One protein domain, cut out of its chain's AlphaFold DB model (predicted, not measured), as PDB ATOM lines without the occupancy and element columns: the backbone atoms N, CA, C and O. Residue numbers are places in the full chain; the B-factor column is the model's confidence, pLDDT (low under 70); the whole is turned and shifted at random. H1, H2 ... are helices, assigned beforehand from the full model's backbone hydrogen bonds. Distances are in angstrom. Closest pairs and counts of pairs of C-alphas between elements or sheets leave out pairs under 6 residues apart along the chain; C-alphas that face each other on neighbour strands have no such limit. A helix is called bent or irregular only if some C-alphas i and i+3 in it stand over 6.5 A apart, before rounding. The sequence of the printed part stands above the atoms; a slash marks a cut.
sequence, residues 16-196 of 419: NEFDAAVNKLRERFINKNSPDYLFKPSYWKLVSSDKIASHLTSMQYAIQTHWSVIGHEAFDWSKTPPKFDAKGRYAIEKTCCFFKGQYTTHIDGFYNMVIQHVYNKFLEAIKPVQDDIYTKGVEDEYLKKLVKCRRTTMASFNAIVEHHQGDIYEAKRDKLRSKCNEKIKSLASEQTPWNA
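This is residues 16 to 196 of the 419 residues of an uncharacterized protein of Thamnocephalis sphaerospora (UniProt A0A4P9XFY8). A slender three-helix bundle, made by the long arm H5a of the bent helix H5 with H6 and H7, has a loose cluster of three shorter helices, H2, H3 and H4, beyond one end. H1 is set off from both on a long link, and its residues 16 to 24 stick out free. The printed part has 181 residues with seven named helices, H1 to H7 in order along the chain, and no named strand; the class is all helix. The whole is extended, with a radius of gyration of the C-alphas of 24.4 A, and spans 79 by 53 by 27 A.

H5, the longest helix, covers residues 100 to 136. By its hydrogen bonds it was assigned as one helix, but it is bent: C-alphas 125 and 128 are 7.1 A apart. Its arm H5a, residues 100 to 125, is 37.0 A long and begins at C-alpha 100 (-15.952, 53.114, -18.374); its arm H5b covers residues 128 to 136. H6, residues 140 to 164, is 36.4 A long and irregular, with C-alphas 160 and 163 7.8 A apart and a kink of 27 degrees near residue 158. H7, residues 169 to 189, is 29.9 A long and ends at C-alpha 189 (-14.052, 30.666, 19.173). H4 covers residues 84 to 96, H3 residues 67 to 75 and H2 residues 52 to 65. H1, residues 16 to 30, is 21.1 A long and begins at C-alpha 16 (-6.389, 8.359, -40.464).

H5a, H6 and H7 form an up-and-down bundle, each running against the one before it. H5a and H6 touch at a shallow tilt of 27 degrees; their closest C-alphas, of Val 118 and Thr 153, are 6.0 A apart. H5a touches H7 with residues 111 to 122 alone, closest at the C-alphas of Ile 115 and Leu 176, 6.0 A. H6 and H7 are a helical hairpin, closest at the C-alphas of Arg 150 and Cys 180, 6.5 A. H5b and H6 are another, closest at the C-alphas of Val 129 and Tyr 142, 6.3 A. H4 and H5a meet only through their link. H3 and H4 only just touch, with 3 pairs of C-alphas within 8 A, closest at Val 69 and Lys 87, 6.3 A. H2 and H4 are close but not clearly touching, closest at the C-alphas of Ala 62 and Glu 93, 7.7 A. H1 touches no helix. Every O i to N i+4 pair is within hydrogen-bond range in H2, H3, H4, H5b and H7, against 9 of 11 in H1, 20 of 22 in H5a and 19 of 21 in H6.

The C-alphas farthest apart, of Lys 79 and Trp 194, are 79.2 A apart. The printed part has no cut. The link from H1 to H2, 21 residues, is long. Mean pLDDT of the printed part is 80.7; 30 residues are under 70, among them 92 to 104 and 189 to 196.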
ATOM      1  N   ASN A  16      -6.345   8.939 -41.815       94.81
ATOM      2  CA  ASN A  16      -6.389   8.359 -40.464       94.81
ATOM      3  C   ASN A  16      -5.451   9.090 -39.490       94.81
ATOM      4  O   ASN A  16      -5.797   9.315 -38.330       94.81
ATOM      5  N   GLU A  17      -4.266   9.481 -39.962       95.69
ATOM      6  CA  GLU A  17      -3.296  10.239 -39.166       95.69
ATOM      7  C   GLU A  17      -3.794  11.666 -38.920       95.69
ATOM      8  O   GLU A  17      -3.604  12.212 -37.831       95.69
ATOM      9  N   PHE A  18      -4.493  12.247 -39.899       97.19
ATOM     10  CA  PHE A  18      -5.146  13.544 -39.759       97.19
ATOM     11  C   PHE A  18      -6.222  13.511 -38.674       97.19
ATOM     12  O   PHE A  18      -6.197  14.340 -37.765       97.19
ATOM     13  N   ASP A  19      -7.125  12.530 -38.711       96.25
ATOM     14  CA  ASP A  19      -8.193  12.408 -37.717       96.25
ATOM     15  C   ASP A  19      -7.636  12.150 -36.309       96.25
ATOM     16  O   ASP A  19      -8.108  12.736 -35.328       96.25
ATOM     17  N   ALA A  20      -6.577  11.342 -36.197       95.00
ATOM     18  CA  ALA A  20      -5.869  11.135 -34.938       95.00
ATOM     19  C   ALA A  20      -5.243  12.438 -34.405       95.00
ATOM     20  O   ALA A  20      -5.370  12.744 -33.216       95.00
ATOM     21  N   ALA A  21      -4.612  13.238 -35.271       94.56
ATOM     22  CA  ALA A  21      -4.051  14.536 -34.901       94.56
ATOM     23  C   ALA A  21      -5.141  15.543 -34.484       94.56
ATOM     24  O   ALA A  21      -4.974  16.256 -33.492       94.56
ATOM     25  N   VAL A  22      -6.290  15.560 -35.168       96.06
ATOM     26  CA  VAL A  22      -7.449  16.394 -34.802       96.06
ATOM     27  C   VAL A  22      -8.034  15.983 -33.451       96.06
ATOM     28  O   VAL A  22      -8.402  16.851 -32.660       96.06
ATOM     29  N   ASN A  23      -8.109  14.687 -33.144       94.31
ATOM     30  CA  ASN A  23      -8.593  14.226 -31.842       94.31
ATOM     31  C   ASN A  23      -7.644  14.631 -30.708       94.31
ATOM     32  O   ASN A  23      -8.110  15.195 -29.717       94.31
ATOM     33  N   LYS A  24      -6.327  14.474 -30.895       92.44
ATOM     34  CA  LYS A  24      -5.327  15.008 -29.954       92.44
ATOM     35  C   LYS A  24      -5.477  16.516 -29.769       92.44
ATOM     36  O   LYS A  24      -5.420  17.010 -28.649       92.44
ATOM     37  N   LEU A  25      -5.727  17.257 -30.850       94.12
ATOM     38  CA  LEU A  25      -5.995  18.689 -30.763       94.12
ATOM     39  C   LEU A  25      -7.260  18.975 -29.939       94.12
ATOM     40  O   LEU A  25      -7.212  19.807 -29.041       94.12
ATOM     41  N   ARG A  26      -8.375  18.273 -30.181       94.50
ATOM     42  CA  ARG A  26      -9.622  18.435 -29.408       94.50
ATOM     43  C   ARG A  26      -9.438  18.152 -27.923       94.50
ATOM     44  O   ARG A  26     -10.002  18.880 -27.108       94.50
ATOM     45  N   GLU A  27      -8.648  17.145 -27.558       91.94
ATOM     46  CA  GLU A  27      -8.363  16.833 -26.152       91.94
ATOM     47  C   GLU A  27      -7.784  18.041 -25.408       91.94
ATOM     48  O   GLU A  27      -8.169  18.301 -24.267       91.94
ATOM     49  N   ARG A  28      -6.964  18.854 -26.082       93.25
ATOM     50  CA  ARG A  28      -6.401  20.094 -25.528       93.25
ATOM     51  C   ARG A  28      -7.442  21.178 -25.243       93.25
ATOM     52  O   ARG A  28      -7.209  22.038 -24.397       93.25
ATOM     53  N   PHE A  29      -8.592  21.153 -25.914       92.06
ATOM     54  CA  PHE A  29      -9.694  22.092 -25.663       92.06
ATOM     55  C   PHE A  29     -10.654  21.613 -24.570       92.06
ATOM     56  O   PHE A  29     -11.376  22.428 -23.999       92.06
ATOM     57  N   ILE A  30     -10.693  20.307 -24.289       92.81
ATOM     58  CA  ILE A  30     -11.714  19.695 -23.425       92.81
ATOM     59  C   ILE A  30     -11.130  19.310 -22.061       92.81
ATOM     60  O   ILE A  30     -11.754  19.554 -21.023       92.81
ATOM     61  N   ASN A  31      -9.933  18.724 -22.033       89.44
ATOM     62  CA  ASN A  31      -9.349  18.189 -20.812       89.44
ATOM     63  C   ASN A  31      -8.623  19.277 -20.006       89.44
ATOM     64  O   ASN A  31      -7.433  19.516 -20.196       89.44
ATOM     65  N   LYS A  32      -9.333  19.882 -19.045       85.25
ATOM     66  CA  LYS A  32      -8.807  20.919 -18.131       85.25
ATOM     67  C   LYS A  32      -7.623  20.474 -17.269       85.25
ATOM     68  O   LYS A  32      -6.932  21.326 -16.722       85.25
ATOM     69  N   ASN A  33      -7.427  19.166 -17.114       83.19
ATOM     70  CA  ASN A  33      -6.343  18.597 -16.315       83.19
ATOM     71  C   ASN A  33      -5.114  18.252 -17.165       83.19
ATOM     72  O   ASN A  33      -4.094  17.844 -16.612       83.19
ATOM     73  N   SER A  34      -5.203  18.385 -18.493       84.00
ATOM     74  CA  SER A  34      -4.045  18.224 -19.365       84.00
ATOM     75  C   SER A  34      -3.077  19.394 -19.159       84.00
ATOM     76  O   SER A  34      -3.528  20.543 -19.126       84.00
ATOM     77  N   PRO A  35      -1.758  19.151 -19.066       81.38
ATOM     78  CA  PRO A  35      -0.770  20.232 -19.078       81.38
ATOM     79  C   PRO A  35      -0.827  21.057 -20.376       81.38
ATOM     80  O   PRO A  35      -0.489  22.237 -20.358       81.38
ATOM     81  N   ASP A  36      -1.344  20.470 -21.462       85.56
ATOM     82  CA  ASP A  36      -1.495  21.110 -22.774       85.56
ATOM     83  C   ASP A  36      -2.867  21.776 -22.974       85.56
ATOM     84  O   ASP A  36      -3.245  22.102 -24.110       85.56
ATOM     85  N   TYR A  37      -3.643  21.943 -21.892       90.44
ATOM     86  CA  TYR A  37      -4.955  22.583 -21.938       90.44
ATOM     87  C   TYR A  37      -4.843  24.026 -22.432       90.44
ATOM     88  O   TYR A  37      -4.129  24.852 -21.861       90.44
ATOM     89  N   LEU A  38      -5.575  24.335 -23.502       87.75
ATOM     90  CA  LEU A  38      -5.356  25.572 -24.241       87.75
ATOM     91  C   LEU A  38      -5.915  26.801 -23.517       87.75
ATOM     92  O   LEU A  38      -5.291  27.856 -23.523       87.75
ATOM     93  N   PHE A  39      -7.093  26.712 -22.897       85.75
ATOM     94  CA  PHE A  39      -7.753  27.906 -22.368       85.75
ATOM     95  C   PHE A  39      -7.149  28.369 -21.040       85.75
ATOM     96  O   PHE A  39      -7.463  27.841 -19.973       85.75
ATOM     97  N   LYS A  40      -6.353  29.437 -21.095       80.50
ATOM     98  CA  LYS A  40      -5.839  30.130 -19.910       80.50
ATOM     99  C   LYS A  40      -6.808  31.236 -19.470       80.50
ATOM    100  O   LYS A  40      -7.394  31.897 -20.331       80.50
ATOM    101  N   PRO A  41      -6.954  31.508 -18.158       70.38
ATOM    102  CA  PRO A  41      -7.773  32.622 -17.671       70.38
ATOM    103  C   PRO A  41      -7.386  33.989 -18.260       70.38
ATOM    104  O   PRO A  41      -8.242  34.851 -18.413       70.38
ATOM    105  N   SER A  42      -6.121  34.178 -18.650       64.44
ATOM    106  CA  SER A  42      -5.630  35.401 -19.303       64.44
ATOM    107  C   SER A  42      -6.228  35.659 -20.692       64.44
ATOM    108  O   SER A  42      -6.167  36.786 -21.175       64.44
ATOM    109  N   TYR A  43      -6.811  34.649 -21.347       74.50
ATOM    110  CA  TYR A  43      -7.479  34.807 -22.645       74.50
ATOM    111  C   TYR A  43      -8.936  35.236 -22.516       74.50
ATOM    112  O   TYR A  43      -9.587  35.557 -23.512       74.50
ATOM    113  N   TRP A  44      -9.486  35.192 -21.305       72.00
ATOM    114  CA  TRP A  44     -10.884  35.503 -21.091       72.00
ATOM    115  C   TRP A  44     -11.057  37.009 -21.191       72.00
ATOM    116  O   TRP A  44     -10.655  37.765 -20.307       72.00
ATOM    117  N   LYS A  45     -11.681  37.458 -22.283       67.19
ATOM    118  CA  LYS A  45     -12.191  38.822 -22.329       67.19
ATOM    119  C   LYS A  45     -13.263  38.946 -21.261       67.19
ATOM    120  O   LYS A  45     -14.182  38.135 -21.188       67.19
ATOM    121  N   LEU A  46     -13.110  39.976 -20.445       66.44
ATOM    122  CA  LEU A  46     -13.996  40.356 -19.360       66.44
ATOM    123  C   LEU A  46     -15.337  40.876 -19.913       66.44
ATOM    124  O   LEU A  46     -15.658  42.058 -19.812       66.44
ATOM    125  N   VAL A  47     -16.101  39.980 -20.539       66.56
ATOM    126  CA  VAL A  47     -17.433  40.222 -21.086       66.56
ATOM    127  C   VAL A  47     -18.317  39.039 -20.715       66.56
ATOM    128  O   VAL A  47     -18.018  37.896 -21.055       66.56
ATOM    129  N   SER A  48     -19.417  39.310 -20.016       64.94
ATOM    130  CA  SER A  48     -20.388  38.274 -19.663       64.94
ATOM    131  C   SER A  48     -21.025  37.654 -20.913       64.94
ATOM    132  O   SER A  48     -21.198  38.330 -21.929       64.94
ATOM    133  N   SER A  49     -21.395  36.374 -20.833       72.94
ATOM    134  CA  SER A  49     -21.949  35.622 -21.971       72.94
ATOM    135  C   SER A  49     -23.209  36.259 -22.574       72.94
ATOM    136  O   SER A  49     -23.357  36.272 -23.790       72.94
ATOM    137  N   ASP A  50     -24.062  36.882 -21.760       74.31
ATOM    138  CA  ASP A  50     -25.255  37.625 -22.190       74.31
ATOM    139  C   ASP A  50     -24.922  38.937 -22.924       74.31
ATOM    140  O   ASP A  50     -25.730  39.448 -23.696       74.31
ATOM    141  N   LYS A  51     -23.714  39.477 -22.724       71.12
ATOM    142  CA  LYS A  51     -23.256  40.747 -23.312       71.12
ATOM    143  C   LYS A  51     -22.253  40.566 -24.440       71.12
ATOM    144  O   LYS A  51     -21.901  41.553 -25.089       71.12
ATOM    145  N   ILE A  52     -21.810  39.335 -24.704       79.00
ATOM    146  CA  ILE A  52     -20.773  39.064 -25.702       79.00
ATOM    147  C   ILE A  52     -21.201  39.515 -27.097       79.00
ATOM    148  O   ILE A  52     -20.412  40.140 -27.797       79.00
ATOM    149  N   ALA A  53     -22.467  39.297 -27.462       79.19
ATOM    150  CA  ALA A  53     -23.004  39.721 -28.749       79.19
ATOM    151  C   ALA A  53     -22.954  41.250 -28.899       79.19
ATOM    152  O   ALA A  53     -22.380  41.755 -29.856       79.19
ATOM    153  N   SER A  54     -23.470  41.989 -27.911       75.19
ATOM    154  CA  SER A  54     -23.443  43.460 -27.906       75.19
ATOM    155  C   SER A  54     -22.013  44.014 -27.963       75.19
ATOM    156  O   SER A  54     -21.717  44.914 -28.753       75.19
ATOM    157  N   HIS A  55     -21.097  43.421 -27.191       75.94
ATOM    158  CA  HIS A  55     -19.685  43.791 -27.202       75.94
ATOM    159  C   HIS A  55     -19.032  43.560 -28.571       75.94
ATOM    160  O   HIS A  55     -18.362  44.455 -29.081       75.94
ATOM    161  N   LEU A  56     -19.252  42.394 -29.190       80.88
ATOM    162  CA  LEU A  56     -18.721  42.084 -30.519       80.88
ATOM    163  C   LEU A  56     -19.293  43.018 -31.592       80.88
ATOM    164  O   LEU A  56     -18.533  43.487 -32.434       80.88
ATOM    165  N   THR A  57     -20.582  43.367 -31.521       80.31
ATOM    166  CA  THR A  57     -21.201  44.353 -32.421       80.31
ATOM    167  C   THR A  57     -20.557  45.732 -32.274       80.31
ATOM    168  O   THR A  57     -20.236  46.372 -33.273       80.31
ATOM    169  N   SER A  58     -20.300  46.183 -31.042       75.44
ATOM    170  CA  SER A  58     -19.586  47.448 -30.806       75.44
ATOM    171  C   SER A  58     -18.147  47.407 -31.327       75.44
ATOM    172  O   SER A  58     -17.700  48.359 -31.963       75.44
ATOM    173  N   MET A  59     -17.430  46.296 -31.119       77.75
ATOM    174  CA  MET A  59     -16.085  46.115 -31.674       77.75
ATOM    175  C   MET A  59     -16.101  46.145 -33.205       77.75
ATOM    176  O   MET A  59     -15.261  46.806 -33.808       77.75
ATOM    177  N   GLN A  60     -17.057  45.463 -33.837       82.38
ATOM    178  CA  GLN A  60     -17.206  45.452 -35.289       82.38
ATOM    179  C   GLN A  60     -17.477  46.857 -35.829       82.38
ATOM    180  O   GLN A  60     -16.822  47.275 -36.783       82.38
ATOM    181  N   TYR A  61     -18.383  47.602 -35.194       80.25
ATOM    182  CA  TYR A  61     -18.675  48.986 -35.561       80.25
ATOM    183  C   TYR A  61     -17.430  49.878 -35.458       80.25
ATOM    184  O   TYR A  61     -17.131  50.632 -36.384       80.25
ATOM    185  N   ALA A  62     -16.651  49.745 -34.380       74.81
ATOM    186  CA  ALA A  62     -15.407  50.490 -34.202       74.81
ATOM    187  C   ALA A  62     -14.351  50.121 -35.258       74.81
ATOM    188  O   ALA A  62     -13.700  51.004 -35.814       74.81
ATOM    189  N   ILE A  63     -14.205  48.831 -35.581       80.38
ATOM    190  CA  ILE A  63     -13.289  48.361 -36.631       80.38
ATOM    191  C   ILE A  63     -13.691  48.941 -37.987       80.38
ATOM    192  O   ILE A  63     -12.829  49.434 -38.703       80.38
ATOM    193  N   GLN A  64     -14.980  48.919 -38.329       82.56
ATOM    194  CA  GLN A  64     -15.478  49.459 -39.596       82.56
ATOM    195  C   GLN A  64     -15.290  50.975 -39.686       82.56
ATOM    196  O   GLN A  64     -14.839  51.483 -40.710       82.56
ATOM    197  N   THR A  65     -15.595  51.690 -38.604       79.44
ATOM    198  CA  THR A  65     -15.537  53.157 -38.563       79.44
ATOM    199  C   THR A  65     -14.098  53.673 -38.596       79.44
ATOM    200  O   THR A  65     -13.822  54.693 -39.226       79.44
ATOM    201  N   HIS A  66     -13.163  52.947 -37.975       82.56
ATOM    202  CA  HIS A  66     -11.762  53.363 -37.834       82.56
ATOM    203  C   HIS A  66     -10.780  52.500 -38.623       82.56
ATOM    204  O   HIS A  66      -9.578  52.527 -38.353       82.56
ATOM    205  N   TRP A  67     -11.260  51.748 -39.617       83.31
ATOM    206  CA  TRP A  67     -10.426  50.828 -40.395       83.31
ATOM    207  C   TRP A  67      -9.225  51.521 -41.042       83.31
ATOM    208  O   TRP A  67      -8.140  50.952 -41.087       83.31
ATOM    209  N   SER A  68      -9.385  52.765 -41.498       80.75
ATOM    210  CA  SER A  68      -8.296  53.550 -42.090       80.75
ATOM    211  C   SER A  68      -7.154  53.824 -41.105       80.75
ATOM    212  O   SER A  68      -5.993  53.795 -41.498       80.75
ATOM    213  N   VAL A  69      -7.465  54.037 -39.824       83.06
ATOM    214  CA  VAL A  69      -6.465  54.231 -38.764       83.06
ATOM    215  C   VAL A  69      -5.840  52.892 -38.373       83.06
ATOM    216  O   VAL A  69      -4.619  52.779 -38.317       83.06
ATOM    217  N   ILE A  70      -6.662  51.858 -38.171       79.81
ATOM    218  CA  ILE A  70      -6.212  50.516 -37.769       79.81
ATOM    219  C   ILE A  70      -5.328  49.879 -38.852       79.81
ATOM    220  O   ILE A  70      -4.272  49.332 -38.545       79.81
ATOM    221  N   GLY A  71      -5.737  49.973 -40.118       79.12
ATOM    222  CA  GLY A  71      -5.004  49.454 -41.270       79.12
ATOM    223  C   GLY A  71      -3.638  50.113 -41.449       79.12
ATOM    224  O   GLY A  71      -2.660  49.423 -41.729       79.12
ATOM    225  N   HIS A  72      -3.563  51.430 -41.230       80.69
ATOM    226  CA  HIS A  72      -2.302  52.163 -41.268       80.69
ATOM    227  C   HIS A  72      -1.390  51.793 -40.091       80.69
ATOM    228  O   HIS A  72      -0.206  51.557 -40.288       80.69
ATOM    229  N   GLU A  73      -1.905  51.764 -38.859       78.69
ATOM    230  CA  GLU A  73      -1.063  51.581 -37.666       78.69
ATOM    231  C   GLU A  73      -0.639  50.126 -37.418       78.69
ATOM    232  O   GLU A  73       0.448  49.903 -36.892       78.69
ATOM    233  N   ALA A  74      -1.478  49.140 -37.751       77.50
ATOM    234  CA  ALA A  74      -1.229  47.738 -37.402       77.50
ATOM    235  C   ALA A  74      -0.714  46.876 -38.565       77.50
ATOM    236  O   ALA A  74      -0.082  45.852 -38.314       77.50
ATOM    237  N   PHE A  75      -0.993  47.260 -39.813       78.56
ATOM    238  CA  PHE A  75      -0.722  46.423 -40.991       78.56
ATOM    239  C   PHE A  75       0.099  47.125 -42.076       78.56
ATOM    240  O   PHE A  75       0.372  46.513 -43.105       78.56
ATOM    241  N   ASP A  76       0.471  48.394 -41.862       72.12
ATOM    242  CA  ASP A  76       1.228  49.223 -42.813       72.12
ATOM    243  C   ASP A  76       0.599  49.241 -44.226       72.12
ATOM    244  O   ASP A  76       1.256  49.361 -45.261       72.12
ATOM    245  N   TRP A  77      -0.726  49.060 -44.279       70.12
ATOM    246  CA  TRP A  77      -1.442  48.735 -45.513       70.12
ATOM    247  C   TRP A  77      -1.833  49.959 -46.342       70.12
ATOM    248  O   TRP A  77      -2.123  49.825 -47.530       70.12
ATOM    249  N   SER A  78      -1.840  51.162 -45.761       60.38
ATOM    250  CA  SER A  78      -2.229  52.383 -46.473       60.38
ATOM    251  C   SER A  78      -1.059  53.350 -46.617       60.38
ATOM    252  O   SER A  78      -0.576  53.886 -45.625       60.38
ATOM    253  N   LYS A  79      -0.674  53.662 -47.862       63.88
ATOM    254  CA  LYS A  79       0.361  54.669 -48.185       63.88
ATOM    255  C   LYS A  79      -0.025  56.104 -47.803       63.88
ATOM    256  O   LYS A  79       0.823  56.989 -47.810       63.88
ATOM    257  N   THR A  80      -1.302  56.353 -47.515       69.62
ATOM    258  CA  THR A  80      -1.813  57.665 -47.110       69.62
ATOM    259  C   THR A  80      -2.071  57.689 -45.603       69.62
ATOM    260  O   THR A  80      -2.911  56.906 -45.143       69.62
ATOM    261  N   PRO A  81      -1.419  58.582 -44.837       73.44
ATOM    262  CA  PRO A  81      -1.651  58.691 -43.406       73.44
ATOM    263  C   PRO A  81      -3.098  59.117 -43.106       73.44
ATOM    264  O   PRO A  81      -3.647  59.968 -43.819       73.44
ATOM    265  N   PRO A  82      -3.741  58.553 -42.064       76.00
ATOM    266  CA  PRO A  82      -5.069  58.976 -41.653       76.00
ATOM    267  C   PRO A  82      -5.054  60.459 -41.287       76.00
ATOM    268  O   PRO A  82      -4.080  60.967 -40.725       76.00
ATOM    269  N   LYS A  83      -6.161  61.155 -41.555       77.75
ATOM    270  CA  LYS A  83      -6.326  62.536 -41.097       77.75
ATOM    271  C   LYS A  83      -6.179  62.601 -39.568       77.75
ATOM    272  O   LYS A  83      -6.617  61.703 -38.845       77.75
ATOM    273  N   PHE A  84      -5.563  63.676 -39.075       70.56
ATOM    274  CA  PHE A  84      -5.270  63.868 -37.648       70.56
ATOM    275  C   PHE A  84      -6.530  63.778 -36.761       70.56
ATOM    276  O   PHE A  84      -6.487  63.236 -35.657       70.56
ATOM    277  N   ASP A  85      -7.679  64.224 -37.277       79.31
ATOM    278  CA  ASP A  85      -8.986  64.145 -36.615       79.31
ATOM    279  C   ASP A  85      -9.511  62.702 -36.466       79.31
ATOM    280  O   ASP A  85     -10.155  62.375 -35.471       79.31
ATOM    281  N   ALA A  86      -9.229  61.821 -37.428       74.81
ATOM    282  CA  ALA A  86      -9.584  60.404 -37.377       74.81
ATOM    283  C   ALA A  86      -8.742  59.667 -36.328       74.81
ATOM    284  O   ALA A  86      -9.272  58.860 -35.568       74.81
ATOM    285  N   LYS A  87      -7.452  60.010 -36.213       76.00
ATOM    286  CA  LYS A  87      -6.562  59.451 -35.186       76.00
ATOM    287  C   LYS A  87      -6.979  59.868 -33.772       76.00
ATOM    288  O   LYS A  87      -7.012  59.031 -32.873       76.00
ATOM    289  N   GLY A  88      -7.356  61.136 -33.582       77.25
ATOM    290  CA  GLY A  88      -7.887  61.632 -32.308       77.25
ATOM    291  C   GLY A  88      -9.203  60.955 -31.908       77.25
ATOM    292  O   GLY A  88      -9.338  60.499 -30.773       77.25
ATOM    293  N   ARG A  89     -10.146  60.813 -32.853       74.19
ATOM    294  CA  ARG A  89     -11.417  60.101 -32.626       74.19
ATOM    295  C   ARG A  89     -11.202  58.630 -32.278       74.19
ATOM    296  O   ARG A  89     -11.748  58.163 -31.283       74.19
ATOM    297  N   TYR A  90     -10.341  57.936 -33.023       75.50
ATOM    298  CA  TYR A  90      -9.981  56.554 -32.720       75.50
ATOM    299  C   TYR A  90      -9.331  56.417 -31.340       75.50
ATOM    300  O   TYR A  90      -9.689  55.509 -30.603       75.50
ATOM    301  N   ALA A  91      -8.426  57.315 -30.935       70.69
ATOM    302  CA  ALA A  91      -7.800  57.257 -29.612       70.69
ATOM    303  C   ALA A  91      -8.826  57.384 -28.471       70.69
ATOM    304  O   ALA A  91      -8.766  56.627 -27.501       70.69
ATOM    305  N   ILE A  92      -9.803  58.283 -28.614       67.94
ATOM    306  CA  ILE A  92     -10.897  58.452 -27.648       67.94
ATOM    307  C   ILE A  92     -11.787  57.199 -27.638       67.94
ATOM    308  O   ILE A  92     -12.031  56.613 -26.585       67.94
ATOM    309  N   GLU A  93     -12.219  56.709 -28.798       65.50
ATOM    310  CA  GLU A  93     -13.121  55.554 -28.884       65.50
ATOM    311  C   GLU A  93     -12.454  54.217 -28.528       65.50
ATOM    312  O   GLU A  93     -13.092  53.337 -27.951       65.50
ATOM    313  N   LYS A  94     -11.148  54.076 -28.773       66.69
ATOM    314  CA  LYS A  94     -10.325  52.936 -28.341       66.69
ATOM    315  C   LYS A  94     -10.325  52.798 -26.822       66.69
ATOM    316  O   LYS A  94     -10.384  51.678 -26.320       66.69
ATOM    317  N   THR A  95     -10.327  53.916 -26.090       55.28
ATOM    318  CA  THR A  95     -10.503  53.892 -24.627       55.28
ATOM    319  C   THR A  95     -11.940  53.564 -24.204       55.28
ATOM    320  O   THR A  95     -12.143  52.991 -23.138       55.28
ATOM    321  N   CYS A  96     -12.933  53.835 -25.061       50.91
ATOM    322  CA  CYS A  96     -14.353  53.539 -24.830       50.91
ATOM    323  C   CYS A  96     -14.797  52.128 -25.255       50.91
ATOM    324  O   CYS A  96     -15.864  51.691 -24.830       50.91
ATOM    325  N   CYS A  97     -13.996  51.387 -26.032       52.53
ATOM    326  CA  CYS A  97     -14.268  49.980 -26.376       52.53
ATOM    327  C   CYS A  97     -14.353  49.067 -25.132       52.53
ATOM    328  O   CYS A  97     -14.900  47.966 -25.196       52.53
ATOM    329  N   PHE A  98     -13.882  49.558 -23.983       51.97
ATOM    330  CA  PHE A  98     -14.297  49.117 -22.657       51.97
ATOM    331  C   PHE A  98     -15.061  50.267 -21.990       51.97
ATOM    332  O   PHE A  98     -14.465  51.130 -21.354       51.97
ATOM    333  N   PHE A  99     -16.385  50.326 -22.172       52.41
ATOM    334  CA  PHE A  99     -17.223  51.396 -21.620       52.41
ATOM    335  C   PHE A  99     -16.908  51.610 -20.130       52.41
ATOM    336  O   PHE A  99     -17.138  50.709 -19.325       52.41
ATOM    337  N   LYS A 100     -16.421  52.797 -19.742       49.00
ATOM    338  CA  LYS A 100     -15.952  53.114 -18.374       49.00
ATOM    339  C   LYS A 100     -16.939  52.699 -17.267       49.00
ATOM    340  O   LYS A 100     -16.520  52.198 -16.229       49.00
ATOM    341  N   GLY A 101     -18.247  52.842 -17.501       53.50
ATOM    342  CA  GLY A 101     -19.296  52.410 -16.561       53.50
ATOM    343  C   GLY A 101     -19.613  50.905 -16.574       53.50
ATOM    344  O   GLY A 101     -20.037  50.349 -15.564       53.50
ATOM    345  N   GLN A 102     -19.387  50.212 -17.695       55.81
ATOM    346  CA  GLN A 102     -19.535  48.751 -17.769       55.81
ATOM    347  C   GLN A 102     -18.284  48.038 -17.244       55.81
ATOM    348  O   GLN A 102     -18.394  46.956 -16.675       55.81
ATOM    349  N   TYR A 103     -17.118  48.673 -17.374       63.09
ATOM    350  CA  TYR A 103     -15.834  48.195 -16.876       63.09
ATOM    351  C   TYR A 103     -15.834  48.056 -15.353       63.09
ATOM    352  O   TYR A 103     -15.453  47.007 -14.851       63.09
ATOM    353  N   THR A 104     -16.346  49.041 -14.608       67.56
ATOM    354  CA  THR A 104     -16.419  48.970 -13.136       67.56
ATOM    355  C   THR A 104     -17.338  47.850 -12.652       67.56
ATOM    356  O   THR A 104     -16.939  47.056 -11.805       67.56
ATOM    357  N   THR A 105     -18.534  47.725 -13.236       70.88
ATOM    358  CA  THR A 105     -19.492  46.654 -12.902       70.88
ATOM    359  C   THR A 105     -18.925  45.274 -13.242       70.88
ATOM    360  O   THR A 105     -19.070  44.320 -12.477       70.88
ATOM    361  N   HIS A 106     -18.250  45.158 -14.386       69.31
ATOM    362  CA  HIS A 106     -17.657  43.903 -14.818       69.31
ATOM    363  C   HIS A 106     -16.445  43.519 -13.964       69.31
ATOM    364  O   HIS A 106     -16.310  42.365 -13.560       69.31
ATOM    365  N   ILE A 107     -15.569  44.478 -13.665       77.00
ATOM    366  CA  ILE A 107     -14.433  44.266 -12.773       77.00
ATOM    367  C   ILE A 107     -14.922  43.870 -11.383       77.00
ATOM    368  O   ILE A 107     -14.387  42.926 -10.811       77.00
ATOM    369  N   ASP A 108     -15.985  44.490 -10.871       82.81
ATOM    370  CA  ASP A 108     -16.596  44.077  -9.607       82.81
ATOM    371  C   ASP A 108     -17.047  42.607  -9.642       82.81
ATOM    372  O   ASP A 108     -16.717  41.833  -8.738       82.81
ATOM    373  N   GLY A 109     -17.727  42.204 -10.722       82.81
ATOM    374  CA  GLY A 109     -18.134  40.821 -10.975       82.81
ATOM    375  C   GLY A 109     -16.953  39.849 -11.050       82.81
ATOM    376  O   GLY A 109     -16.983  38.802 -10.404       82.81
ATOM    377  N   PHE A 110     -15.889  40.217 -11.767       83.50
ATOM    378  CA  PHE A 110     -14.646  39.446 -11.849       83.50
ATOM    379  C   PHE A 110     -14.009  39.271 -10.470       83.50
ATOM    380  O   PHE A 110     -13.771  38.142 -10.047       83.50
ATOM    381  N   TYR A 111     -13.824  40.355  -9.714       88.88
ATOM    382  CA  TYR A 111     -13.296  40.276  -8.354       88.88
ATOM    383  C   TYR A 111     -14.170  39.397  -7.454       88.88
ATOM    384  O   TYR A 111     -13.635  38.575  -6.717       88.88
ATOM    385  N   ASN A 112     -15.500  39.505  -7.521       89.88
ATOM    386  CA  ASN A 112     -16.392  38.643  -6.738       89.88
ATOM    387  C   ASN A 112     -16.243  37.159  -7.121       89.88
ATOM    388  O   ASN A 112     -16.201  36.310  -6.229       89.88
ATOM    389  N   MET A 113     -16.115  36.846  -8.416       89.50
ATOM    390  CA  MET A 113     -15.873  35.486  -8.908       89.50
ATOM    391  C   MET A 113     -14.534  34.941  -8.400       89.50
ATOM    392  O   MET A 113     -14.485  33.831  -7.869       89.50
ATOM    393  N   VAL A 114     -13.457  35.728  -8.508       88.12
ATOM    394  CA  VAL A 114     -12.123  35.332  -8.036       88.12
ATOM    395  C   VAL A 114     -12.131  35.130  -6.526       88.12
ATOM    396  O   VAL A 114     -11.645  34.099  -6.071       88.12
ATOM    397  N   ILE A 115     -12.736  36.047  -5.756       92.62
ATOM    398  CA  ILE A 115     -12.925  35.902  -4.303       92.62
ATOM    399  C   ILE A 115     -13.619  34.578  -3.997       92.62
ATOM    400  O   ILE A 115     -13.147  33.840  -3.138       92.62
ATOM    401  N   GLN A 116     -14.719  34.261  -4.683       91.06
ATOM    402  CA  GLN A 116     -15.453  33.023  -4.438       91.06
ATOM    403  C   GLN A 116     -14.603  31.788  -4.757       91.06
ATOM    404  O   GLN A 116     -14.547  30.859  -3.956       91.06
ATOM    405  N   HIS A 117     -13.903  31.794  -5.892       89.94
ATOM    406  CA  HIS A 117     -13.035  30.698  -6.320       89.94
ATOM    407  C   HIS A 117     -11.900  30.431  -5.328       89.94
ATOM    408  O   HIS A 117     -11.730  29.307  -4.855       89.94
ATOM    409  N   VAL A 118     -11.134  31.465  -4.971       94.19
ATOM    410  CA  VAL A 118      -9.994  31.314  -4.052       94.19
ATOM    411  C   VAL A 118     -10.446  31.047  -2.617       94.19
ATOM    412  O   VAL A 118      -9.765  30.317  -1.899       94.19
ATOM    413  N   TYR A 119     -11.607  31.565  -2.203       96.25
ATOM    414  CA  TYR A 119     -12.194  31.263  -0.899       96.25
ATOM    415  C   TYR A 119     -12.707  29.821  -0.817       96.25
ATOM    416  O   TYR A 119     -12.490  29.156   0.188       96.25
ATOM    417  N   ASN A 120     -13.308  29.282  -1.879       92.50
ATOM    418  CA  ASN A 120     -13.672  27.865  -1.920       92.50
ATOM    419  C   ASN A 120     -12.425  26.974  -1.816       92.50
ATOM    420  O   ASN A 120     -12.409  26.033  -1.029       92.50
ATOM    421  N   LYS A 121     -11.340  27.316  -2.530       92.94
ATOM    422  CA  LYS A 121     -10.046  26.626  -2.372       92.94
ATOM    423  C   LYS A 121      -9.499  26.722  -0.947       92.94
ATOM    424  O   LYS A 121      -8.943  25.752  -0.447       92.94
ATOM    425  N   PHE A 122      -9.651  27.878  -0.299       96.38
ATOM    426  CA  PHE A 122      -9.300  28.050   1.109       96.38
ATOM    427  C   PHE A 122     -10.098  27.100   2.005       96.38
ATOM    428  O   PHE A 122      -9.493  26.414   2.820       96.38
ATOM    429  N   LEU A 123     -11.423  27.021   1.829       94.88
ATOM    430  CA  LEU A 123     -12.283  26.120   2.599       94.88
ATOM    431  C   LEU A 123     -11.865  24.656   2.441       94.88
ATOM    432  O   LEU A 123     -11.748  23.957   3.440       94.88
ATOM    433  N   GLU A 124     -11.578  24.208   1.217       92.81
ATOM    434  CA  GLU A 124     -11.055  22.859   0.968       92.81
ATOM    435  C   GLU A 124      -9.705  22.627   1.665       92.81
ATOM    436  O   GLU A 124      -9.504  21.596   2.302       92.81
ATOM    437  N   ALA A 125      -8.795  23.603   1.603       92.94
ATOM    438  CA  ALA A 125      -7.466  23.494   2.200       92.94
ATOM    439  C   ALA A 125      -7.486  23.440   3.736       92.94
ATOM    440  O   ALA A 125      -6.592  22.841   4.333       92.94
ATOM    441  N   ILE A 126      -8.480  24.059   4.383       94.69
ATOM    442  CA  ILE A 126      -8.587  24.052   5.848       94.69
ATOM    443  C   ILE A 126      -9.356  22.850   6.402       94.69
ATOM    444  O   ILE A 126      -9.246  22.628   7.601       94.69
ATOM    445  N   LYS A 127     -10.088  22.068   5.589       92.69
ATOM    446  CA  LYS A 127     -10.855  20.896   6.068       92.69
ATOM    447  C   LYS A 127     -10.021  19.929   6.921       92.69
ATOM    448  O   LYS A 127     -10.443  19.665   8.040       92.69
ATOM    449  N   PRO A 128      -8.813  19.492   6.503       90.94
ATOM    450  CA  PRO A 128      -8.018  18.572   7.319       90.94
ATOM    451  C   PRO A 128      -7.623  19.182   8.669       90.94
ATOM    452  O   PRO A 128      -7.645  18.514   9.694       90.94
ATOM    453  N   VAL A 129      -7.305  20.483   8.674       88.75
ATOM    454  CA  VAL A 129      -6.953  21.224   9.895       88.75
ATOM    455  C   VAL A 129      -8.179  21.399  10.793       88.75
ATOM    456  O   VAL A 129      -8.063  21.346  12.009       88.75
ATOM    457  N   GLN A 130      -9.353  21.605  10.201       88.56
ATOM    458  CA  GLN A 130     -10.622  21.717  10.905       88.56
ATOM    459  C   GLN A 130     -11.014  20.384  11.565       88.56
ATOM    460  O   GLN A 130     -11.396  20.394  12.732       88.56
ATOM    461  N   ASP A 131     -10.864  19.254  10.872       87.38
ATOM    462  CA  ASP A 131     -11.130  17.915  11.420       87.38
ATOM    463  C   ASP A 131     -10.171  17.572  12.577       87.38
ATOM    464  O   ASP A 131     -10.590  17.058  13.620       87.38
ATOM    465  N   ASP A 132      -8.889  17.928  12.441       86.19
ATOM    466  CA  ASP A 132      -7.903  17.812  13.522       86.19
ATOM    467  C   ASP A 132      -8.285  18.675  14.739       86.19
ATOM    468  O   ASP A 132      -8.243  18.196  15.872       86.19
ATOM    469  N   ILE A 133      -8.718  19.923  14.519       83.94
ATOM    470  CA  ILE A 133      -9.176  20.814  15.596       83.94
ATOM    471  C   ILE A 133     -10.401  20.227  16.312       83.94
ATOM    472  O   ILE A 133     -10.454  20.261  17.540       83.94
ATOM    473  N   TYR A 134     -11.373  19.666  15.585       82.19
ATOM    474  CA  TYR A 134     -12.562  19.069  16.205       82.19
ATOM    475  C   TYR A 134     -12.253  17.817  17.027       82.19
ATOM    476  O   TYR A 134     -12.955  17.549  18.000       82.19
ATOM    477  N   THR A 135     -11.221  17.058  16.655       82.19
ATOM    478  CA  THR A 135     -10.862  15.804  17.332       82.19
ATOM    479  C   THR A 135      -9.884  15.996  18.491       82.19
ATOM    480  O   THR A 135      -9.982  15.274  19.481       82.19
ATOM    481  N   LYS A 136      -8.947  16.948  18.386       82.38
ATOM    482  CA  LYS A 136      -7.818  17.106  19.325       82.38
ATOM    483  C   LYS A 136      -7.813  18.436  20.085       82.38
ATOM    484  O   LYS A 136      -7.057  18.574  21.042       82.38
ATOM    485  N   GLY A 137      -8.645  19.401  19.696       76.06
ATOM    486  CA  GLY A 137      -8.623  20.761  20.235       76.06
ATOM    487  C   GLY A 137      -7.636  21.690  19.516       76.06
ATOM    488  O   GLY A 137      -6.906  21.298  18.604       76.06
ATOM    489  N   VAL A 138      -7.637  22.974  19.895       76.69
ATOM    490  CA  VAL A 138      -6.835  24.016  19.227       76.69
ATOM    491  C   VAL A 138      -5.415  24.081  19.798       76.69
ATOM    492  O   VAL A 138      -5.176  24.683  20.842       76.69
ATOM    493  N   GLU A 139      -4.457  23.538  19.057       79.19
ATOM    494  CA  GLU A 139      -3.017  23.715  19.278       79.19
ATOM    495  C   GLU A 139      -2.429  24.859  18.422       79.19
ATOM    496  O   GLU A 139      -2.934  25.194  17.343       79.19
ATOM    497  N   ASP A 140      -1.310  25.442  18.871       76.31
ATOM    498  CA  ASP A 140      -0.579  26.514  18.164       76.31
ATOM    499  C   ASP A 140      -0.149  26.102  16.740       76.31
ATOM    500  O   ASP A 140      -0.146  26.909  15.804       76.31
ATOM    501  N   GLU A 141       0.150  24.816  16.537       82.88
ATOM    502  CA  GLU A 141       0.510  24.284  15.223       82.88
ATOM    503  C   GLU A 141      -0.650  24.395  14.214       82.88
ATOM    504  O   GLU A 141      -0.429  24.743  13.047       82.88
ATOM    505  N   TYR A 142      -1.898  24.183  14.647       84.50
ATOM    506  CA  TYR A 142      -3.069  24.322  13.777       84.50
ATOM    507  C   TYR A 142      -3.342  25.788  13.428       84.50
ATOM    508  O   TYR A 142      -3.639  26.097  12.271       84.50
ATOM    509  N   LEU A 143      -3.140  26.718  14.370       81.25
ATOM    510  CA  LEU A 143      -3.226  28.159  14.093       81.25
ATOM    511  C   LEU A 143      -2.192  28.590  13.042       81.25
ATOM    512  O   LEU A 143      -2.532  29.298  12.089       81.25
ATOM    513  N   LYS A 144      -0.952  28.094  13.136       85.31
ATOM    514  CA  LYS A 144       0.084  28.316  12.112       85.31
ATOM    515  C   LYS A 144      -0.333  27.767  10.742       85.31
ATOM    516  O   LYS A 144      -0.158  28.461   9.733       85.31
ATOM    517  N   LYS A 145      -0.927  26.567  10.684       88.88
ATOM    518  CA  LYS A 145      -1.453  25.967   9.438       88.88
ATOM    519  C   LYS A 145      -2.598  26.794   8.836       88.88
ATOM    520  O   LYS A 145      -2.575  27.058   7.632       88.88
ATOM    521  N   LEU A 146      -3.535  27.293   9.647       89.06
ATOM    522  CA  LEU A 146      -4.630  28.168   9.195       89.06
ATOM    523  C   LEU A 146      -4.114  29.504   8.635       89.06
ATOM    524  O   LEU A 146      -4.530  29.935   7.555       89.06
ATOM    525  N   VAL A 147      -3.148  30.135   9.312       87.19
ATOM    526  CA  VAL A 147      -2.502  31.369   8.828       87.19
ATOM    527  C   VAL A 147      -1.759  31.124   7.510       87.19
ATOM    528  O   VAL A 147      -1.825  31.962   6.604       87.19
ATOM    529  N   LYS A 148      -1.093  29.970   7.353       91.50
ATOM    530  CA  LYS A 148      -0.434  29.577   6.096       91.50
ATOM    531  C   LYS A 148      -1.439  29.389   4.952       91.50
ATOM    532  O   LYS A 148      -1.191  29.888   3.850       91.50
ATOM    533  N   CYS A 149      -2.581  28.749   5.211       91.19
ATOM    534  CA  CYS A 149      -3.660  28.607   4.225       91.19
ATOM    535  C   CYS A 149      -4.154  29.982   3.763       91.19
ATOM    536  O   CYS A 149      -4.154  30.259   2.566       91.19
ATOM    537  N   ARG A 150      -4.435  30.899   4.702       93.56
ATOM    538  CA  ARG A 150      -4.831  32.281   4.385       93.56
ATOM    539  C   ARG A 150      -3.798  32.993   3.507       93.56
ATOM    540  O   ARG A 150      -4.171  33.610   2.514       93.56
ATOM    541  N   ARG A 151      -2.503  32.925   3.849       91.25
ATOM    542  CA  ARG A 151      -1.432  33.560   3.051       91.25
ATOM    543  C   ARG A 151      -1.411  33.032   1.614       91.25
ATOM    544  O   ARG A 151      -1.342  33.825   0.682       91.25
ATOM    545  N   THR A 152      -1.542  31.718   1.444       92.56
ATOM    546  CA  THR A 152      -1.576  31.061   0.126       92.56
ATOM    547  C   THR A 152      -2.790  31.506  -0.697       92.56
ATOM    548  O   THR A 152      -2.673  31.790  -1.891       92.56
ATOM    549  N   THR A 153      -3.949  31.648  -0.053       93.38
ATOM    550  CA  THR A 153      -5.171  32.177  -0.674       93.38
ATOM    551  C   THR A 153      -5.005  33.625  -1.125       93.38
ATOM    552  O   THR A 153      -5.374  33.953  -2.251       93.38
ATOM    553  N   MET A 154      -4.404  34.484  -0.294       94.94
ATOM    554  CA  MET A 154      -4.142  35.882  -0.657       94.94
ATOM    555  C   MET A 154      -3.142  35.998  -1.814       94.94
ATOM    556  O   MET A 154      -3.342  36.817  -2.706       94.94
ATOM    557  N   ALA A 155      -2.101  35.161  -1.834       92.06
ATOM    558  CA  ALA A 155      -1.151  35.106  -2.943       92.06
ATOM    559  C   ALA A 155      -1.831  34.663  -4.250       92.06
ATOM    560  O   ALA A 155      -1.633  35.285  -5.289       92.06
ATOM    561  N   SER A 156      -2.698  33.647  -4.183       89.69
ATOM    562  CA  SER A 156      -3.472  33.175  -5.340       89.69
ATOM    563  C   SER A 156      -4.428  34.245  -5.869       89.69
ATOM    564  O   SER A 156      -4.541  34.424  -7.076       89.69
ATOM    565  N   PHE A 157      -5.101  34.975  -4.974       93.00
ATOM    566  CA  PHE A 157      -5.942  36.111  -5.350       93.00
ATOM    567  C   PHE A 157      -5.127  37.173  -6.090       93.00
ATOM    568  O   PHE A 157      -5.488  37.535  -7.204       93.00
ATOM    569  N   ASN A 158      -4.010  37.612  -5.501       90.31
ATOM    570  CA  ASN A 158      -3.138  38.628  -6.085       90.31
ATOM    571  C   ASN A 158      -2.620  38.223  -7.470       90.31
ATOM    572  O   ASN A 158      -2.656  39.046  -8.375       90.31
ATOM    573  N   ALA A 159      -2.213  36.964  -7.646       87.88
ATOM    574  CA  ALA A 159      -1.738  36.455  -8.931       87.88
ATOM    575  C   ALA A 159      -2.837  36.449 -10.011       87.88
ATOM    576  O   ALA A 159      -2.580  36.770 -11.163       87.88
ATOM    577  N   ILE A 160      -4.083  36.114  -9.654       82.94
ATOM    578  CA  ILE A 160      -5.193  36.082 -10.623       82.94
ATOM    579  C   ILE A 160      -5.601  37.498 -11.057       82.94
ATOM    580  O   ILE A 160      -6.011  37.706 -12.200       82.94
ATOM    581  N   VAL A 161      -5.508  38.475 -10.153       84.94
ATOM    582  CA  VAL A 161      -5.978  39.849 -10.398       84.94
ATOM    583  C   VAL A 161      -4.852  40.834 -10.729       84.94
ATOM    584  O   VAL A 161      -5.131  42.019 -10.873       84.94
ATOM    585  N   GLU A 162      -3.609  40.368 -10.876       82.25
ATOM    586  CA  GLU A 162      -2.409  41.198 -11.074       82.25
ATOM    587  C   GLU A 162      -2.572  42.211 -12.215       82.25
ATOM    588  O   GLU A 162      -2.277  43.392 -12.060       82.25
ATOM    589  N   HIS A 163      -3.153  41.778 -13.333       70.81
ATOM    590  CA  HIS A 163      -3.375  42.627 -14.507       70.81
ATOM    591  C   HIS A 163      -4.609  43.542 -14.414       70.81
ATOM    592  O   HIS A 163      -4.927  44.241 -15.372       70.81
ATOM    593  N   HIS A 164      -5.318  43.535 -13.281       74.31
ATOM    594  CA  HIS A 164      -6.596  44.228 -13.085       74.31
ATOM    595  C   HIS A 164      -6.598  45.118 -11.831       74.31
ATOM    596  O   HIS A 164      -7.665  45.405 -11.275       74.31
ATOM    597  N   GLN A 165      -5.419  45.543 -11.363       71.31
ATOM    598  CA  GLN A 165      -5.277  46.464 -10.236       71.31
ATOM    599  C   GLN A 165      -5.908  47.819 -10.587       71.31
ATOM    600  O   GLN A 165      -5.421  48.553 -11.441       71.31
ATOM    601  N   GLY A 166      -7.031  48.128  -9.947       75.56
ATOM    602  CA  GLY A 166      -7.739  49.402 -10.075       75.56
ATOM    603  C   GLY A 166      -8.319  49.819  -8.729       75.56
ATOM    604  O   GLY A 166      -8.095  49.140  -7.730       75.56
ATOM    605  N   ASP A 167      -9.112  50.888  -8.702       78.06
ATOM    606  CA  ASP A 167      -9.575  51.536  -7.462       78.06
ATOM    607  C   ASP A 167     -10.298  50.593  -6.478       78.06
ATOM    608  O   ASP A 167     -10.296  50.820  -5.271       78.06
ATOM    609  N   ILE A 168     -10.897  49.501  -6.971       83.81
ATOM    610  CA  ILE A 168     -11.613  48.525  -6.135       83.81
ATOM    611  C   ILE A 168     -10.747  47.345  -5.659       83.81
ATOM    612  O   ILE A 168     -11.239  46.501  -4.906       83.81
ATOM    613  N   TYR A 169      -9.479  47.263  -6.082       87.00
ATOM    614  CA  TYR A 169      -8.565  46.156  -5.772       87.00
ATOM    615  C   TYR A 169      -8.402  45.958  -4.263       87.00
ATOM    616  O   TYR A 169      -8.695  44.871  -3.759       87.00
ATOM    617  N   GLU A 170      -8.011  47.005  -3.527       88.25
ATOM    618  CA  GLU A 170      -7.776  46.889  -2.082       88.25
ATOM    619  C   GLU A 170      -9.065  46.561  -1.324       88.25
ATOM    620  O   GLU A 170      -9.077  45.653  -0.497       88.25
ATOM    621  N   ALA A 171     -10.193  47.179  -1.690       90.88
ATOM    622  CA  ALA A 171     -11.485  46.882  -1.071       90.88
ATOM    623  C   ALA A 171     -11.895  45.403  -1.245       90.88
ATOM    624  O   ALA A 171     -12.404  44.762  -0.320       90.88
ATOM    625  N   LYS A 172     -11.660  44.824  -2.429       93.31
ATOM    626  CA  LYS A 172     -11.961  43.411  -2.725       93.31
ATOM    627  C   LYS A 172     -10.975  42.459  -2.054       93.31
ATOM    628  O   LYS A 172     -11.387  41.419  -1.529       93.31
ATOM    629  N   ARG A 173      -9.698  42.828  -2.020       93.31
ATOM    630  CA  ARG A 173      -8.645  42.110  -1.301       93.31
ATOM    631  C   ARG A 173      -8.941  42.047   0.199       93.31
ATOM    632  O   ARG A 173      -8.858  40.973   0.798       93.31
ATOM    633  N   ASP A 174      -9.362  43.160   0.790       91.56
ATOM    634  CA  ASP A 174      -9.756  43.244   2.195       91.56
ATOM    635  C   ASP A 174     -11.024  42.437   2.483       91.56
ATOM    636  O   ASP A 174     -11.081  41.716   3.480       91.56
ATOM    637  N   LYS A 175     -12.006  42.446   1.571       94.75
ATOM    638  CA  LYS A 175     -13.206  41.599   1.671       94.75
ATOM    639  C   LYS A 175     -12.859  40.107   1.752       94.75
ATOM    640  O   LYS A 175     -13.410  39.396   2.593       94.75
ATOM    641  N   LEU A 176     -11.942  39.618   0.909       94.94
ATOM    642  CA  LEU A 176     -11.458  38.231   0.977       94.94
ATOM    643  C   LEU A 176     -10.730  37.950   2.296       94.94
ATOM    644  O   LEU A 176     -10.964  36.910   2.919       94.94
ATOM    645  N   ARG A 177      -9.872  38.880   2.731       93.88
ATOM    646  CA  ARG A 177      -9.142  38.767   3.998       93.88
ATOM    647  C   ARG A 177     -10.106  38.659   5.181       93.88
ATOM    648  O   ARG A 177      -9.903  37.786   6.023       93.88
ATOM    649  N   SER A 178     -11.156  39.486   5.217       92.75
ATOM    650  CA  SER A 178     -12.193  39.447   6.260       92.75
ATOM    651  C   SER A 178     -12.883  38.092   6.293       92.75
ATOM    652  O   SER A 178     -12.878  37.447   7.336       92.75
ATOM    653  N   LYS A 179     -13.352  37.588   5.141       95.38
ATOM    654  CA  LYS A 179     -13.989  36.263   5.049       95.38
ATOM    655  C   LYS A 179     -13.099  35.140   5.591       95.38
ATOM    656  O   LYS A 179     -13.561  34.290   6.349       95.38
ATOM    657  N   CYS A 180     -11.813  35.136   5.229       92.62
ATOM    658  CA  CYS A 180     -10.871  34.134   5.735       92.62
ATOM    659  C   CYS A 180     -10.663  34.268   7.252       92.62
ATOM    660  O   CYS A 180     -10.662  33.265   7.963       92.62
ATOM    661  N   ASN A 181     -10.503  35.495   7.755       90.06
ATOM    662  CA  ASN A 181     -10.305  35.761   9.180       90.06
ATOM    663  C   ASN A 181     -11.538  35.403  10.013       90.06
ATOM    664  O   ASN A 181     -11.384  34.826  11.081       90.06
ATOM    665  N   GLU A 182     -12.744  35.707   9.535       91.00
ATOM    666  CA  GLU A 182     -14.005  35.326  10.177       91.00
ATOM    667  C   GLU A 182     -14.127  33.808  10.279       91.00
ATOM    668  O   GLU A 182     -14.433  33.291  11.352       91.00
ATOM    669  N   LYS A 183     -13.795  33.079   9.204       92.56
ATOM    670  CA  LYS A 183     -13.805  31.615   9.235       92.56
ATOM    671  C   LYS A 183     -12.776  31.060  10.223       92.56
ATOM    672  O   LYS A 183     -13.126  30.212  11.037       92.56
ATOM    673  N   ILE A 184     -11.541  31.565  10.215       88.69
ATOM    674  CA  ILE A 184     -10.505  31.161  11.184       88.69
ATOM    675  C   ILE A 184     -10.945  31.477  12.617       88.69
ATOM    676  O   ILE A 184     -10.803  30.642  13.505       88.69
ATOM    677  N   LYS A 185     -11.521  32.664  12.842       85.38
ATOM    678  CA  LYS A 185     -12.027  33.082  14.149       85.38
ATOM    679  C   LYS A 185     -13.151  32.168  14.623       85.38
ATOM    680  O   LYS A 185     -13.101  31.776  15.778       85.38
ATOM    681  N   SER A 186     -14.095  31.791  13.753       86.06
ATOM    682  CA  SER A 186     -15.180  30.861  14.104       86.06
ATOM    683  C   SER A 186     -14.648  29.514  14.603       86.06
ATOM    684  O   SER A 186     -15.080  29.040  15.648       86.06
ATOM    685  N   LEU A 187     -13.618  28.974  13.938       83.12
ATOM    686  CA  LEU A 187     -12.962  27.726  14.341       83.12
ATOM    687  C   LEU A 187     -12.247  27.843  15.694       83.12
ATOM    688  O   LEU A 187     -12.219  26.889  16.462       83.12
ATOM    689  N   ALA A 188     -11.672  29.011  15.994       71.88
ATOM    690  CA  ALA A 188     -10.992  29.258  17.263       71.88
ATOM    691  C   ALA A 188     -11.968  29.559  18.417       71.88
ATOM    692  O   ALA A 188     -11.720  29.154  19.549       71.88
ATOM    693  N   SER A 189     -13.078  30.259  18.150       66.12
ATOM    694  CA  SER A 189     -14.052  30.666  19.173       66.12
ATOM    695  C   SER A 189     -14.962  29.536  19.650       66.12
ATOM    696  O   SER A 189     -15.485  29.622  20.756       66.12
ATOM    697  N   GLU A 190     -15.148  28.484  18.849       61.41
ATOM    698  CA  GLU A 190     -15.973  27.323  19.214       61.41
ATOM    699  C   GLU A 190     -15.307  26.401  20.258       61.41
ATOM    700  O   GLU A 190     -15.981  25.523  20.789       61.41
ATOM    701  N   GLN A 191     -14.015  26.583  20.583       56.59
ATOM    702  CA  GLN A 191     -13.230  25.540  21.264       56.59
ATOM    703  C   GLN A 191     -12.639  25.875  22.651       56.59
ATOM    704  O   GLN A 191     -12.416  24.912  23.372       56.59
ATOM    705  N   THR A 192     -12.386  27.133  23.080       51.72
ATOM    706  CA  THR A 192     -12.187  27.592  24.505       51.72
ATOM    707  C   THR A 192     -11.517  28.990  24.620       51.72
ATOM    708  O   THR A 192     -10.920  29.454  23.652       51.72
ATOM    709  N   PRO A 193     -11.559  29.681  25.793       51.38
ATOM    710  CA  PRO A 193     -11.150  31.095  25.949       51.38
ATOM    711  C   PRO A 193      -9.643  31.415  26.119       51.38
ATOM    712  O   PRO A 193      -9.286  32.593  26.161       51.38
ATOM    713  N   TRP A 194      -8.744  30.436  26.281       42.34
ATOM    714  CA  TRP A 194      -7.425  30.663  26.920       42.34
ATOM    715  C   TRP A 194      -6.201  30.805  25.989       42.34
ATOM    716  O   TRP A 194      -5.063  30.659  26.421       42.34
ATOM    717  N   ASN A 195      -6.401  31.177  24.725       56.41
ATOM    718  CA  ASN A 195      -5.335  31.494  23.754       56.41
ATOM    719  C   ASN A 195      -5.359  32.967  23.270       56.41
ATOM    720  O   ASN A 195      -4.609  33.355  22.370       56.41
ATOM    721  N   ALA A 196      -6.169  33.822  23.907       55.78
ATOM    722  CA  ALA A 196      -6.363  35.224  23.529       55.78
ATOM    723  C   ALA A 196      -5.116  36.119  23.709       55.78
ATOM    724  O   ALA A 196      -4.948  37.083  22.964       55.78
TER     725      ALA A 196